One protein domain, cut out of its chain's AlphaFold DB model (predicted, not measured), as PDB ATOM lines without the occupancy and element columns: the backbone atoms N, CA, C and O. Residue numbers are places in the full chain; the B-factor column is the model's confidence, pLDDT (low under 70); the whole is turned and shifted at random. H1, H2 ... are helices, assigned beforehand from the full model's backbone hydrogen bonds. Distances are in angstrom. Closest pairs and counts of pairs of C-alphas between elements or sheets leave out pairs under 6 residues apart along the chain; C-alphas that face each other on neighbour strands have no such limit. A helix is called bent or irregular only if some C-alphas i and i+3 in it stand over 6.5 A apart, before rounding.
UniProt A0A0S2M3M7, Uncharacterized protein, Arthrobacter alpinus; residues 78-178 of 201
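This is residues 78 to 178 of the 201 residues of an uncharacterized protein of Arthrobacter alpinus (UniProt A0A0S2M3M7). H3 and H4 form a helical hairpin, H1 crosses H3 with residues 94 to 102 and sticks out as an arm with residues 78 to 92, and short H2 sits near H3 and H4. The 101 printed residues include four named helices, H1 to H4 in order, and no named strand: all helix. The whole is only just compact, close to loose, radius of gyration of the C-alphas 15.3 A, spanning 55 by 33 by 23 A.

H1, residues 78 to 103, touches H3, residues 122 to 138, with residues 94 to 102 alone, at a steep tilt of 53 degrees; the closest C-alphas, of Lys 98 and Glu 130, are 4.8 A apart. H2, residues 107 to 115, is close to but not clearly touching H3, the closest C-alphas, of Thr 109 and Leu 129, being 7.0 A apart. H4, residues 157 to 178, touches H3 in a hairpin, at a shallow tilt of 16 degrees; the closest C-alphas, of Ile 132 and Leu 166, are 7.3 A apart. Every O i to N i+4 pair is within hydrogen-bond range in H1, H2 and H3; in H4, 16 of 18.

H1 runs 37.8 A from C-alpha 78 at (168.044, 227.471, 225.570). H2 measures 12.7 A, H3 24.4 A. H4, only just irregular with C-alphas 174 and 177 6.7 A apart, runs 31.5 A to C-alpha 178 at (177.016, 184.230, 258.078).

The printed part has no cut. The H3 to H4 link is long, 18 residues. Residues under pLDDT 70 are 78 to 87, 89 to 90, 154 to 158 and 176 to 178.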
ATOM      1  N   ASP A  78     167.206 228.325 226.419       52.56
ATOM      2  CA  ASP A  78     168.044 227.471 225.570       52.56
ATOM      3  C   ASP A  78     168.871 226.476 226.401       52.56
ATOM      4  O   ASP A  78     168.893 225.274 226.123       52.56
ATOM      5  N   LEU A  79     169.476 226.952 227.494       50.47
ATOM      6  CA  LEU A  79     170.233 226.104 228.414       50.47
ATOM      7  C   LEU A  79     169.328 225.140 229.188       50.47
ATOM      8  O   LEU A  79     169.715 223.991 229.390       50.47
ATOM      9  N   LYS A  80     168.113 225.552 229.579       65.19
ATOM     10  CA  LYS A  80     167.133 224.645 230.207       65.19
ATOM     11  C   LYS A  80     166.801 223.461 229.301       65.19
ATOM     12  O   LYS A  80     166.787 222.323 229.773       65.19
ATOM     13  N   TYR A  81     166.552 223.719 228.016       61.28
ATOM     14  CA  TYR A  81     166.236 222.667 227.050       61.28
ATOM     15  C   TYR A  81     167.405 221.691 226.882       61.28
ATOM     16  O   TYR A  81     167.222 220.476 226.978       61.28
ATOM     17  N   MET A  82     168.621 222.219 226.727       56.44
ATOM     18  CA  MET A  82     169.832 221.409 226.614       56.44
ATOM     19  C   MET A  82     170.081 220.562 227.873       56.44
ATOM     20  O   MET A  82     170.327 219.362 227.760       56.44
ATOM     21  N   ILE A  83     169.952 221.140 229.073       62.72
ATOM     22  CA  ILE A  83     170.092 220.415 230.350       62.72
ATOM     23  C   ILE A  83     169.060 219.285 230.444       62.72
ATOM     24  O   ILE A  83     169.404 218.161 230.807       62.72
ATOM     25  N   ALA A  84     167.800 219.549 230.084       66.25
ATOM     26  CA  ALA A  84     166.747 218.535 230.088       66.25
ATOM     27  C   ALA A  84     167.015 217.406 229.077       66.25
ATOM     28  O   ALA A  84     166.743 216.238 229.358       66.25
ATOM     29  N   GLN A  85     167.561 217.728 227.902       66.00
ATOM     30  CA  GLN A  85     167.949 216.732 226.905       66.00
ATOM     31  C   GLN A  85     169.115 215.864 227.391       66.00
ATOM     32  O   GLN A  85     169.015 214.640 227.332       66.00
ATOM     33  N   VAL A  86     170.180 216.471 227.920       64.38
ATOM     34  CA  VAL A  86     171.335 215.741 228.465       64.38
ATOM     35  C   VAL A  86     170.907 214.819 229.604       64.38
ATOM     36  O   VAL A  86     171.292 213.654 229.613       64.38
ATOM     37  N   ARG A  87     170.041 215.286 230.513       67.56
ATOM     38  CA  ARG A  87     169.480 214.449 231.585       67.56
ATOM     39  C   ARG A  87     168.705 213.251 231.052       67.56
ATOM     40  O   ARG A  87     168.892 212.150 231.555       67.56
ATOM     41  N   ARG A  88     167.857 213.443 230.036       72.25
ATOM     42  CA  ARG A  88     167.112 212.332 229.422       72.25
ATOM     43  C   ARG A  88     168.044 211.298 228.804       72.25
ATOM     44  O   ARG A  88     167.847 210.111 229.032       72.25
ATOM     45  N   LEU A  89     169.062 211.737 228.065       67.00
ATOM     46  CA  LEU A  89     170.042 210.836 227.453       67.00
ATOM     47  C   LEU A  89     170.860 210.087 228.507       67.00
ATOM     48  O   LEU A  89     171.071 208.884 228.392       67.00
ATOM     49  N   ALA A  90     171.275 210.786 229.558       68.94
ATOM     50  CA  ALA A  90     172.008 210.201 230.664       68.94
ATOM     51  C   ALA A  90     171.174 209.167 231.438       68.94
ATOM     52  O   ALA A  90     171.653 208.067 231.702       68.94
ATOM     53  N   ALA A  91     169.910 209.480 231.739       74.06
ATOM     54  CA  ALA A  91     168.989 208.551 232.384       74.06
ATOM     55  C   ALA A  91     168.718 207.317 231.508       74.06
ATOM     56  O   ALA A  91     168.718 206.198 232.013       74.06
ATOM     57  N   ALA A  92     168.549 207.509 230.194       75.94
ATOM     58  CA  ALA A  92     168.388 206.406 229.250       75.94
ATOM     59  C   ALA A  92     169.625 205.493 229.229       75.94
ATOM     60  O   ALA A  92     169.477 204.277 229.325       75.94
ATOM     61  N   ARG A  93     170.835 206.071 229.198       81.81
ATOM     62  CA  ARG A  93     172.093 205.314 229.272       81.81
ATOM     63  C   ARG A  93     172.200 204.524 230.574       81.81
ATOM     64  O   ARG A  93     172.523 203.344 230.543       81.81
ATOM     65  N   VAL A  94     171.901 205.141 231.719       83.06
ATOM     66  CA  VAL A  94     171.930 204.432 233.008       83.06
ATOM     67  C   VAL A  94     170.921 203.289 233.035       83.06
ATOM     68  O   VAL A  94     171.258 202.198 233.489       83.06
ATOM     69  N   GLN A  95     169.717 203.486 232.500       86.31
ATOM     70  CA  GLN A  95     168.733 202.412 232.415       86.31
ATOM     71  C   GLN A  95     169.217 201.253 231.530       86.31
ATOM     72  O   GLN A  95     169.047 200.092 231.898       86.31
ATOM     73  N   GLU A  96     169.849 201.552 230.396       88.00
ATOM     74  CA  GLU A  96     170.448 200.545 229.516       88.00
ATOM     75  C   GLU A  96     171.549 199.749 230.231       88.00
ATOM     76  O   GLU A  96     171.550 198.518 230.176       88.00
ATOM     77  N   LEU A  97     172.435 200.425 230.970       88.69
ATOM     78  CA  LEU A  97     173.478 199.777 231.770       88.69
ATOM     79  C   LEU A  97     172.884 198.835 232.820       88.69
ATOM     80  O   LEU A  97     173.351 197.704 232.951       88.69
ATOM     81  N   LYS A  98     171.836 199.272 233.530       90.56
ATOM     82  CA  LYS A  98     171.129 198.455 234.530       90.56
ATOM     83  C   LYS A  98     170.529 197.204 233.896       90.56
ATOM     84  O   LYS A  98     170.788 196.095 234.353       90.56
ATOM     85  N   VAL A  99     169.796 197.357 232.793       92.50
ATOM     86  CA  VAL A  99     169.197 196.223 232.071       92.50
ATOM     87  C   VAL A  99     170.268 195.260 231.558       92.50
ATOM     88  O   VAL A  99     170.128 194.045 231.719       92.50
ATOM     89  N   ARG A 100     171.360 195.775 230.984       91.56
ATOM     90  CA  ARG A 100     172.468 194.947 230.496       91.56
ATOM     91  C   ARG A 100     173.142 194.182 231.630       91.56
ATOM     92  O   ARG A 100     173.416 193.002 231.462       91.56
ATOM     93  N   ALA A 101     173.362 194.804 232.785       91.75
ATOM     94  CA  ALA A 101     173.978 194.149 233.939       91.75
ATOM     95  C   ALA A 101     173.163 192.952 234.457       91.75
ATOM     96  O   ALA A 101     173.738 191.978 234.935       91.75
ATOM     97  N   LEU A 102     171.833 193.025 234.353       91.94
ATOM     98  CA  LEU A 102     170.926 191.978 234.826       91.94
ATOM     99  C   LEU A 102     170.666 190.877 233.792       91.94
ATOM    100  O   LEU A 102     170.280 189.772 234.166       91.94
ATOM    101  N   THR A 103     170.829 191.175 232.502       90.06
ATOM    102  CA  THR A 103     170.511 190.240 231.409       90.06
ATOM    103  C   THR A 103     171.745 189.657 230.722       90.06
ATOM    104  O   THR A 103     171.654 188.578 230.139       90.06
ATOM    105  N   SER A 104     172.897 190.331 230.790       79.38
ATOM    106  CA  SER A 104     174.134 189.877 230.157       79.38
ATOM    107  C   SER A 104     174.890 188.871 231.021       79.38
ATOM    108  O   SER A 104     175.085 189.061 232.223       79.38
ATOM    109  N   ALA A 105     175.418 187.834 230.374       80.31
ATOM    110  CA  ALA A 105     176.341 186.875 230.972       80.31
ATOM    111  C   ALA A 105     177.801 187.362 230.885       80.31
ATOM    112  O   ALA A 105     178.697 186.579 230.562       80.31
ATOM    113  N   ASP A 106     178.038 188.652 231.142       89.81
ATOM    114  CA  ASP A 106     179.383 189.229 231.135       89.81
ATOM    115  C   ASP A 106     180.284 188.514 232.163       89.81
ATOM    116  O   ASP A 106     179.853 188.072 233.228       89.81
ATOM    117  N   THR A 107     181.584 188.421 231.886       92.38
ATOM    118  CA  THR A 107     182.529 187.727 232.782       92.38
ATOM    119  C   THR A 107     182.582 188.350 234.178       92.38
ATOM    120  O   THR A 107     182.738 187.640 235.174       92.38
ATOM    121  N   TRP A 108     182.413 189.669 234.277       93.94
ATOM    122  CA  TRP A 108     182.420 190.374 235.553       93.94
ATOM    123  C   TRP A 108     181.153 190.111 236.381       93.94
ATOM    124  O   TRP A 108     181.266 190.006 237.604       93.94
ATOM    125  N   THR A 109     179.972 189.943 235.761       93.50
ATOM    126  CA  THR A 109     178.724 189.632 236.488       93.50
ATOM    127  C   THR A 109     178.812 188.239 237.098       93.50
ATOM    128  O   THR A 109     178.564 188.072 238.291       93.50
ATOM    129  N   GLN A 110     179.332 187.269 236.339       92.44
ATOM    130  CA  GLN A 110     179.611 185.916 236.832       92.44
ATOM    131  C   GLN A 110     180.593 185.912 238.013       92.44
ATOM    132  O   GLN A 110     180.436 185.132 238.952       92.44
ATOM    133  N   ARG A 111     181.604 186.794 238.010       92.50
ATOM    134  CA  ARG A 111     182.533 186.924 239.146       92.50
ATOM    135  C   ARG A 111     181.884 187.535 240.378       92.50
ATOM    136  O   ARG A 111     182.224 187.119 241.483       92.50
ATOM    137  N   VAL A 112     180.992 188.513 240.219       91.88
ATOM    138  CA  VAL A 112     180.205 189.032 241.349       91.88
ATOM    139  C   VAL A 112     179.342 187.909 241.910       91.88
ATOM    140  O   VAL A 112     179.387 187.651 243.109       91.88
ATOM    141  N   ASP A 113     178.660 187.167 241.047       90.06
ATOM    142  CA  ASP A 113     177.794 186.063 241.448       90.06
ATOM    143  C   ASP A 113     178.544 184.948 242.177       90.06
ATOM    144  O   ASP A 113     178.097 184.492 243.225       90.06
ATOM    145  N   GLY A 114     179.726 184.563 241.689       88.75
ATOM    146  CA  GLY A 114     180.580 183.581 242.359       88.75
ATOM    147  C   GLY A 114     181.123 184.048 243.716       88.75
ATOM    148  O   GLY A 114     181.533 183.223 244.529       88.75
ATOM    149  N   ARG A 115     181.127 185.362 243.982       90.19
ATOM    150  CA  ARG A 115     181.533 185.950 245.268       90.19
ATOM    151  C   ARG A 115     180.369 186.077 246.253       90.19
ATOM    152  O   ARG A 115     180.632 186.318 247.432       90.19
ATOM    153  N   LEU A 116     179.122 185.957 245.801       89.75
ATOM    154  CA  LEU A 116     177.926 186.148 246.616       89.75
ATOM    155  C   LEU A 116     177.360 184.800 247.110       89.75
ATOM    156  O   LEU A 116     177.220 183.859 246.333       89.75
ATOM    157  N   PRO A 117     176.983 184.684 248.397       87.25
ATOM    158  CA  PRO A 117     176.242 183.533 248.900       87.25
ATOM    159  C   PRO A 117     174.912 183.303 248.164       87.25
ATOM    160  O   PRO A 117     174.177 184.246 247.872       87.25
ATOM    161  N   SER A 118     174.531 182.037 247.982       81.12
ATOM    162  CA  SER A 118     173.277 181.635 247.320       81.12
ATOM    163  C   SER A 118     171.997 182.088 248.039       81.12
ATOM    164  O   SER A 118     170.942 182.155 247.416       81.12
ATOM    165  N   GLY A 119     172.076 182.414 249.334       81.25
ATOM    166  CA  GLY A 119     170.946 182.871 250.155       81.25
ATOM    167  C   GLY A 119     170.667 184.379 250.112       81.25
ATOM    168  O   GLY A 119     169.813 184.854 250.859       81.25
ATOM    169  N   ILE A 120     171.394 185.151 249.300       88.44
ATOM    170  CA  ILE A 120     171.161 186.595 249.173       88.44
ATOM    171  C   ILE A 120     169.839 186.869 248.454       88.44
ATOM    172  O   ILE A 120     169.488 186.212 247.474       88.44
ATOM    173  N   LYS A 121     169.114 187.890 248.922       89.75
ATOM    174  CA  LYS A 121     167.888 188.356 248.271       89.75
ATOM    175  C   LYS A 121     168.198 188.818 246.849       89.75
ATOM    176  O   LYS A 121     169.085 189.643 246.645       89.75
ATOM    177  N   ALA A 122     167.403 188.359 245.884       88.31
ATOM    178  CA  ALA A 122     167.562 188.734 244.478       88.31
ATOM    179  C   ALA A 122     167.618 190.261 244.276       88.31
ATOM    180  O   ALA A 122     168.437 190.742 243.508       88.31
ATOM    181  N   MET A 123     166.818 191.019 245.033       89.00
ATOM    182  CA  MET A 123     166.806 192.484 244.978       89.00
ATOM    183  C   MET A 123     168.148 193.119 245.380       89.00
ATOM    184  O   MET A 123     168.613 194.024 244.693       89.00
ATOM    185  N   ASP A 124     168.791 192.630 246.445       90.19
ATOM    186  CA  ASP A 124     170.086 193.154 246.905       90.19
ATOM    187  C   ASP A 124     171.200 192.824 245.898       90.19
ATOM    188  O   ASP A 124     172.071 193.648 245.617       90.19
ATOM    189  N   ARG A 125     171.134 191.629 245.298       90.38
ATOM    190  CA  ARG A 125     172.039 191.213 244.220       90.38
ATOM    191  C   ARG A 125     171.881 192.095 242.982       90.38
ATOM    192  O   ARG A 125     172.882 192.590 242.473       90.38
ATOM    193  N   SER A 126     170.649 192.318 242.524       92.00
ATOM    194  CA  SER A 126     170.373 193.185 241.374       92.00
ATOM    195  C   SER A 126     170.862 194.609 241.619       92.00
ATOM    196  O   SER A 126     171.570 195.156 240.779       92.00
ATOM    197  N   ALA A 127     170.580 195.175 242.797       91.56
ATOM    198  CA  ALA A 127     171.035 196.516 243.156       91.56
ATOM    199  C   ALA A 127     172.568 196.644 243.119       91.56
ATOM    200  O   ALA A 127     173.088 197.640 242.618       91.56
ATOM    201  N   LEU A 128     173.303 195.633 243.597       93.38
ATOM    202  CA  LEU A 128     174.765 195.630 243.526       93.38
ATOM    203  C   LEU A 128     175.272 195.563 242.075       93.38
ATOM    204  O   LEU A 128     176.169 196.322 241.709       93.38
ATOM    205  N   LEU A 129     174.707 194.682 241.242       94.25
ATOM    206  CA  LEU A 129     175.095 194.560 239.831       94.25
ATOM    207  C   LEU A 129     174.856 195.867 239.064       94.25
ATOM    208  O   LEU A 129     175.726 196.311 238.315       94.25
ATOM    209  N   GLU A 130     173.720 196.521 239.299       92.94
ATOM    210  CA  GLU A 130     173.395 197.825 238.720       92.94
ATOM    211  C   GLU A 130     174.410 198.907 239.114       92.94
ATOM    212  O   GLU A 130     174.903 199.641 238.254       92.94
ATOM    213  N   GLN A 131     174.771 198.989 240.400       92.06
ATOM    214  CA  GLN A 131     175.751 199.966 240.884       92.06
ATOM    215  C   GLN A 131     177.146 199.721 240.294       92.06
ATOM    216  O   GLN A 131     177.822 200.672 239.893       92.06
ATOM    217  N   ILE A 132     177.567 198.455 240.188       93.81
ATOM    218  CA  ILE A 132     178.840 198.093 239.554       93.81
ATOM    219  C   ILE A 132     178.821 198.463 238.065       93.81
ATOM    220  O   ILE A 132     179.810 198.991 237.565       93.81
ATOM    221  N   ALA A 133     177.712 198.258 237.353       92.69
ATOM    222  CA  ALA A 133     177.609 198.623 235.940       92.69
ATOM    223  C   ALA A 133     177.749 200.137 235.712       92.69
ATOM    224  O   ALA A 133     178.499 200.560 234.831       92.69
ATOM    225  N   ILE A 134     177.098 200.953 236.546       87.31
ATOM    226  CA  ILE A 134     177.250 202.416 236.519       87.31
ATOM    227  C   ILE A 134     178.698 202.818 236.818       87.31
ATOM    228  O   ILE A 134     179.269 203.655 236.119       87.31
ATOM    229  N   TYR A 135     179.318 202.208 237.833       90.31
ATOM    230  CA  TYR A 135     180.719 202.450 238.178       90.31
ATOM    231  C   TYR A 135     181.665 202.117 237.017       90.31
ATOM    232  O   TYR A 135     182.540 202.917 236.680       90.31
ATOM    233  N   ARG A 136     181.466 200.967 236.365       91.56
ATOM    234  CA  ARG A 136     182.269 200.532 235.215       91.56
ATOM    235  C   ARG A 136     182.146 201.476 234.028       91.56
ATOM    236  O   ARG A 136     183.166 201.770 233.408       91.56
ATOM    237  N   ASP A 137     180.943 201.968 233.735       85.75
ATOM    238  CA  ASP A 137     180.727 202.956 232.673       85.75
ATOM    239  C   ASP A 137     181.388 204.296 233.014       85.75
ATOM    240  O   ASP A 137     182.161 204.836 232.221       85.75
ATOM    241  N   ARG A 138     181.163 204.794 234.237       82.12
ATOM    242  CA  ARG A 138     181.697 206.077 234.714       82.12
ATOM    243  C   ARG A 138     183.221 206.133 234.675       82.12
ATOM    244  O   ARG A 138     183.781 207.165 234.310       82.12
ATOM    245  N   TRP A 139     183.884 205.043 235.056       84.44
ATOM    246  CA  TRP A 139     185.345 204.951 235.103       84.44
ATOM    247  C   TRP A 139     185.953 204.244 233.887       84.44
ATOM    248  O   TRP A 139     187.147 203.964 233.894       84.44
ATOM    249  N   GLN A 140     185.148 203.977 232.849       83.31
ATOM    250  CA  GLN A 140     185.579 203.386 231.576       83.31
ATOM    251  C   GLN A 140     186.390 202.091 231.745       83.31
ATOM    252  O   GLN A 140     187.392 201.865 231.074       83.31
ATOM    253  N   ILE A 141     185.934 201.220 232.645       86.56
ATOM    254  CA  ILE A 141     186.610 199.954 232.978       86.56
ATOM    255  C   ILE A 141     186.574 198.962 231.802       86.56
ATOM    256  O   ILE A 141     187.420 198.075 231.706       86.56
ATOM    257  N   GLY A 142     185.624 199.128 230.877       84.81
ATOM    258  CA  GLY A 142     185.532 198.326 229.656       84.81
ATOM    259  C   GLY A 142     185.200 196.862 229.945       84.81
ATOM    260  O   GLY A 142     184.322 196.575 230.762       84.81
ATOM    261  N   ASP A 143     185.912 195.947 229.287       85.75
ATOM    262  CA  ASP A 143     185.698 194.492 229.371       85.75
ATOM    263  C   ASP A 143     186.584 193.804 230.426       85.75
ATOM    264  O   ASP A 143     186.712 192.579 230.436       85.75
ATOM    265  N   ASP A 144     187.200 194.576 231.332       90.00
ATOM    266  CA  ASP A 144     187.993 194.027 232.436       90.00
ATOM    267  C   ASP A 144     187.144 193.027 233.236       90.00
ATOM    268  O   ASP A 144     186.056 193.385 233.711       90.00
ATOM    269  N   PRO A 145     187.592 191.774 233.398       90.12
ATOM    270  CA  PRO A 145     186.775 190.770 234.043       90.12
ATOM    271  C   PRO A 145     186.663 190.994 235.558       90.12
ATOM    272  O   PRO A 145     185.812 190.370 236.186       90.12
ATOM    273  N   ASP A 146     187.503 191.822 236.201       92.94
ATOM    274  CA  ASP A 146     187.260 192.225 237.592       92.94
ATOM    275  C   ASP A 146     186.130 193.266 237.637       92.94
ATOM    276  O   ASP A 146     186.232 194.295 236.965       92.94
ATOM    277  N   PRO A 147     185.053 193.057 238.425       92.31
ATOM    278  CA  PRO A 147     183.921 193.984 238.492       92.31
ATOM    279  C   PRO A 147     184.318 195.437 238.743       92.31
ATOM    280  O   PRO A 147     183.736 196.329 238.131       92.31
ATOM    281  N   LEU A 148     185.326 195.670 239.585       93.56
ATOM    282  CA  LEU A 148     185.779 197.009 239.964       93.56
ATOM    283  C   LEU A 148     187.048 197.455 239.209       93.56
ATOM    284  O   LEU A 148     187.591 198.529 239.484       93.56
ATOM    285  N   GLY A 149     187.498 196.648 238.245       91.31
ATOM    286  CA  GLY A 149     188.702 196.866 237.455       91.31
ATOM    287  C   GLY A 149     189.988 196.912 238.283       91.31
ATOM    288  O   GLY A 149     190.025 196.578 239.469       91.31
ATOM    289  N   HIS A 150     191.057 197.386 237.652       87.56
ATOM    290  CA  HIS A 150     192.364 197.529 238.288       87.56
ATOM    291  C   HIS A 150     192.329 198.459 239.517       87.56
ATOM    292  O   HIS A 150     191.526 199.402 239.540       87.56
ATOM    293  N   PRO A 151     193.212 198.239 240.514       84.31
ATOM    294  CA  PRO A 151     193.353 199.124 241.665       84.31
ATOM    295  C   PRO A 151     193.519 200.586 241.250       84.31
ATOM    296  O   PRO A 151     194.180 200.903 240.261       84.31
ATOM    297  N   THR A 152     192.901 201.477 242.014       80.44
ATOM    298  CA  THR A 152     192.943 202.917 241.762       80.44
ATOM    299  C   THR A 152     194.310 203.471 242.118       80.44
ATOM    300  O   THR A 152     194.826 203.159 243.190       80.44
ATOM    301  N   ALA A 153     194.868 204.325 241.264       71.19
ATOM    302  CA  ALA A 153     196.094 205.040 241.602       71.19
ATOM    303  C   ALA A 153     195.840 206.072 242.718       71.19
ATOM    304  O   ALA A 153     194.718 206.552 242.884       71.19
ATOM    305  N   ASP A 154     196.885 206.470 243.450       54.91
ATOM    306  CA  ASP A 154     196.771 207.354 244.626       54.91
ATOM    307  C   ASP A 154     196.122 208.716 244.318       54.91
ATOM    308  O   ASP A 154     195.497 209.340 245.176       54.91
ATOM    309  N   TYR A 155     196.233 209.182 243.072       53.66
ATOM    310  CA  TYR A 155     195.621 210.430 242.617       53.66
ATOM    311  C   TYR A 155     194.140 210.282 242.211       53.66
ATOM    312  O   TYR A 155     193.449 211.290 242.052       53.66
ATOM    313  N   GLU A 156     193.625 209.057 242.065       64.31
ATOM    314  CA  GLU A 156     192.251 208.741 241.644       64.31
ATOM    315  C   GLU A 156     191.297 208.615 242.840       64.31
ATOM    316  O   GLU A 156     190.484 207.697 242.927       64.31
ATOM    317  N   TRP A 157     191.383 209.544 243.789       61.12
ATOM    318  CA  TRP A 157     190.662 209.461 245.063       61.12
ATOM    319  C   TRP A 157     189.130 209.372 244.920       61.12
ATOM    320  O   TRP A 157     188.488 208.719 245.739       61.12
ATOM    321  N   GLU A 158     188.530 209.987 243.890       60.25
ATOM    322  CA  GLU A 158     187.085 209.865 243.609       60.25
ATOM    323  C   GLU A 158     186.731 208.424 243.222       60.25
ATOM    324  O   GLU A 158     185.828 207.827 243.805       60.25
ATOM    325  N   ARG A 159     187.513 207.827 242.314       78.69
ATOM    326  CA  ARG A 159     187.366 206.423 241.921       78.69
ATOM    327  C   ARG A 159     187.631 205.492 243.096       78.69
ATOM    328  O   ARG A 159     186.930 204.496 243.239       78.69
ATOM    329  N   ALA A 160     188.613 205.817 243.937       76.69
ATOM    330  CA  ALA A 160     188.953 205.047 245.129       76.69
ATOM    331  C   ALA A 160     187.826 205.083 246.169       76.69
ATOM    332  O   ALA A 160     187.556 204.076 246.818       76.69
ATOM    333  N   ASN A 161     187.145 206.221 246.325       78.12
ATOM    334  CA  ASN A 161     186.004 206.347 247.225       78.12
ATOM    335  C   ASN A 161     184.794 205.548 246.727       78.12
ATOM    336  O   ASN A 161     184.241 204.751 247.482       78.12
ATOM    337  N   ASP A 162     184.433 205.724 245.454       80.31
ATOM    338  CA  ASP A 162     183.353 204.978 244.803       80.31
ATOM    339  C   ASP A 162     183.622 203.463 244.870       80.31
ATOM    340  O   ASP A 162     182.765 202.680 245.286       80.31
ATOM    341  N   ARG A 163     184.865 203.054 244.576       90.38
ATOM    342  CA  ARG A 163     185.327 201.667 244.704       90.38
ATOM    343  C   ARG A 163     185.168 201.145 246.129       90.38
ATOM    344  O   ARG A 163     184.595 200.078 246.315       90.38
ATOM    345  N   ARG A 164     185.638 201.893 247.134       88.94
ATOM    346  CA  ARG A 164     185.559 201.493 248.547       88.94
ATOM    347  C   ARG A 164     184.114 201.299 249.004       88.94
ATOM    348  O   ARG A 164     183.842 200.388 249.780       88.94
ATOM    349  N   GLN A 165     183.186 202.129 248.525       87.56
ATOM    350  CA  GLN A 165     181.762 201.980 248.822       87.56
ATOM    351  C   GLN A 165     181.203 200.666 248.252       87.56
ATOM    352  O   GLN A 165     180.516 199.938 248.966       87.56
ATOM    353  N   LEU A 166     181.545 200.329 247.005       92.44
ATOM    354  CA  LEU A 166     181.138 199.066 246.378       92.44
ATOM    355  C   LEU A 166     181.793 197.845 247.036       92.44
ATOM    356  O   LEU A 166     181.138 196.823 247.222       92.44
ATOM    357  N   GLU A 167     183.063 197.944 247.432       93.25
ATOM    358  CA  GLU A 167     183.762 196.890 248.178       93.25
ATOM    359  C   GLU A 167     183.124 196.651 249.552       93.25
ATOM    360  O   GLU A 167     182.948 195.500 249.961       93.25
ATOM    361  N   ALA A 168     182.735 197.721 250.252       89.44
ATOM    362  CA  ALA A 168     182.028 197.625 251.524       89.44
ATOM    363  C   ALA A 168     180.655 196.960 251.355       89.44
ATOM    364  O   ALA A 168     180.298 196.092 252.150       89.44
ATOM    365  N   GLU A 169     179.913 197.309 250.303       90.12
ATOM    366  CA  GLU A 169     178.610 196.714 250.010       90.12
ATOM    367  C   GLU A 169     178.723 195.230 249.634       90.12
ATOM    368  O   GLU A 169     178.002 194.390 250.176       90.12
ATOM    369  N   LEU A 170     179.699 194.878 248.791       91.12
ATOM    370  CA  LEU A 170     180.015 193.489 248.458       91.12
ATOM    371  C   LEU A 170     180.347 192.686 249.727       91.12
ATOM    372  O   LEU A 170     179.783 191.614 249.951       91.12
ATOM    373  N   SER A 171     181.196 193.237 250.597       90.62
ATOM    374  CA  SER A 171     181.599 192.604 251.863       90.62
ATOM    375  C   SER A 171     180.426 192.449 252.839       90.62
ATOM    376  O   SER A 171     180.293 191.424 253.518       90.62
ATOM    377  N   ARG A 172     179.538 193.449 252.903       90.69
ATOM    378  CA  ARG A 172     178.312 193.420 253.713       90.69
ATOM    379  C   ARG A 172     177.402 192.282 253.268       90.69
ATOM    380  O   ARG A 172     176.940 191.496 254.098       90.69
ATOM    381  N   LEU A 173     177.176 192.165 251.963       88.75
ATOM    382  CA  LEU A 173     176.331 191.129 251.383       88.75
ATOM    383  C   LEU A 173     176.921 189.730 251.597       88.75
ATOM    384  O   LEU A 173     176.206 188.831 252.046       88.75
ATOM    385  N   GLN A 174     178.233 189.566 251.427       87.69
ATOM    386  CA  GLN A 174     178.945 188.327 251.765       87.69
ATOM    387  C   GLN A 174     178.761 187.915 253.234       87.69
ATOM    388  O   GLN A 174     178.559 186.740 253.537       87.69
ATOM    389  N   SER A 175     178.778 188.887 254.147       83.38
ATOM    390  CA  SER A 175     178.672 188.646 255.592       83.38
ATOM    391  C   SER A 175     177.236 188.402 256.078       83.38
ATOM    392  O   SER A 175     177.034 187.787 257.127       83.38
ATOM    393  N   THR A 176     176.225 188.846 255.327       69.31
ATOM    394  CA  THR A 176     174.811 188.810 255.752       69.31
ATOM    395  C   THR A 176     174.304 187.377 255.974       69.31
ATOM    396  O   THR A 176     173.563 187.121 256.921       69.31
ATOM    397  N   VAL A 177     174.775 186.403 255.189       58.31
ATOM    398  CA  VAL A 177     174.388 184.986 255.353       58.31
ATOM    399  C   VAL A 177     175.088 184.318 256.548       58.31
ATOM    400  O   VAL A 177     174.503 183.456 257.206       58.31
ATOM    401  N   ALA A 178     176.296 184.762 256.917       55.16
ATOM    402  CA  ALA A 178     177.016 184.230 258.078       55.16
ATOM    403  C   ALA A 178     176.318 184.556 259.413       55.16
ATOM    404  O   ALA A 178     176.477 183.818 260.388       55.16
TER     405      ALA A 178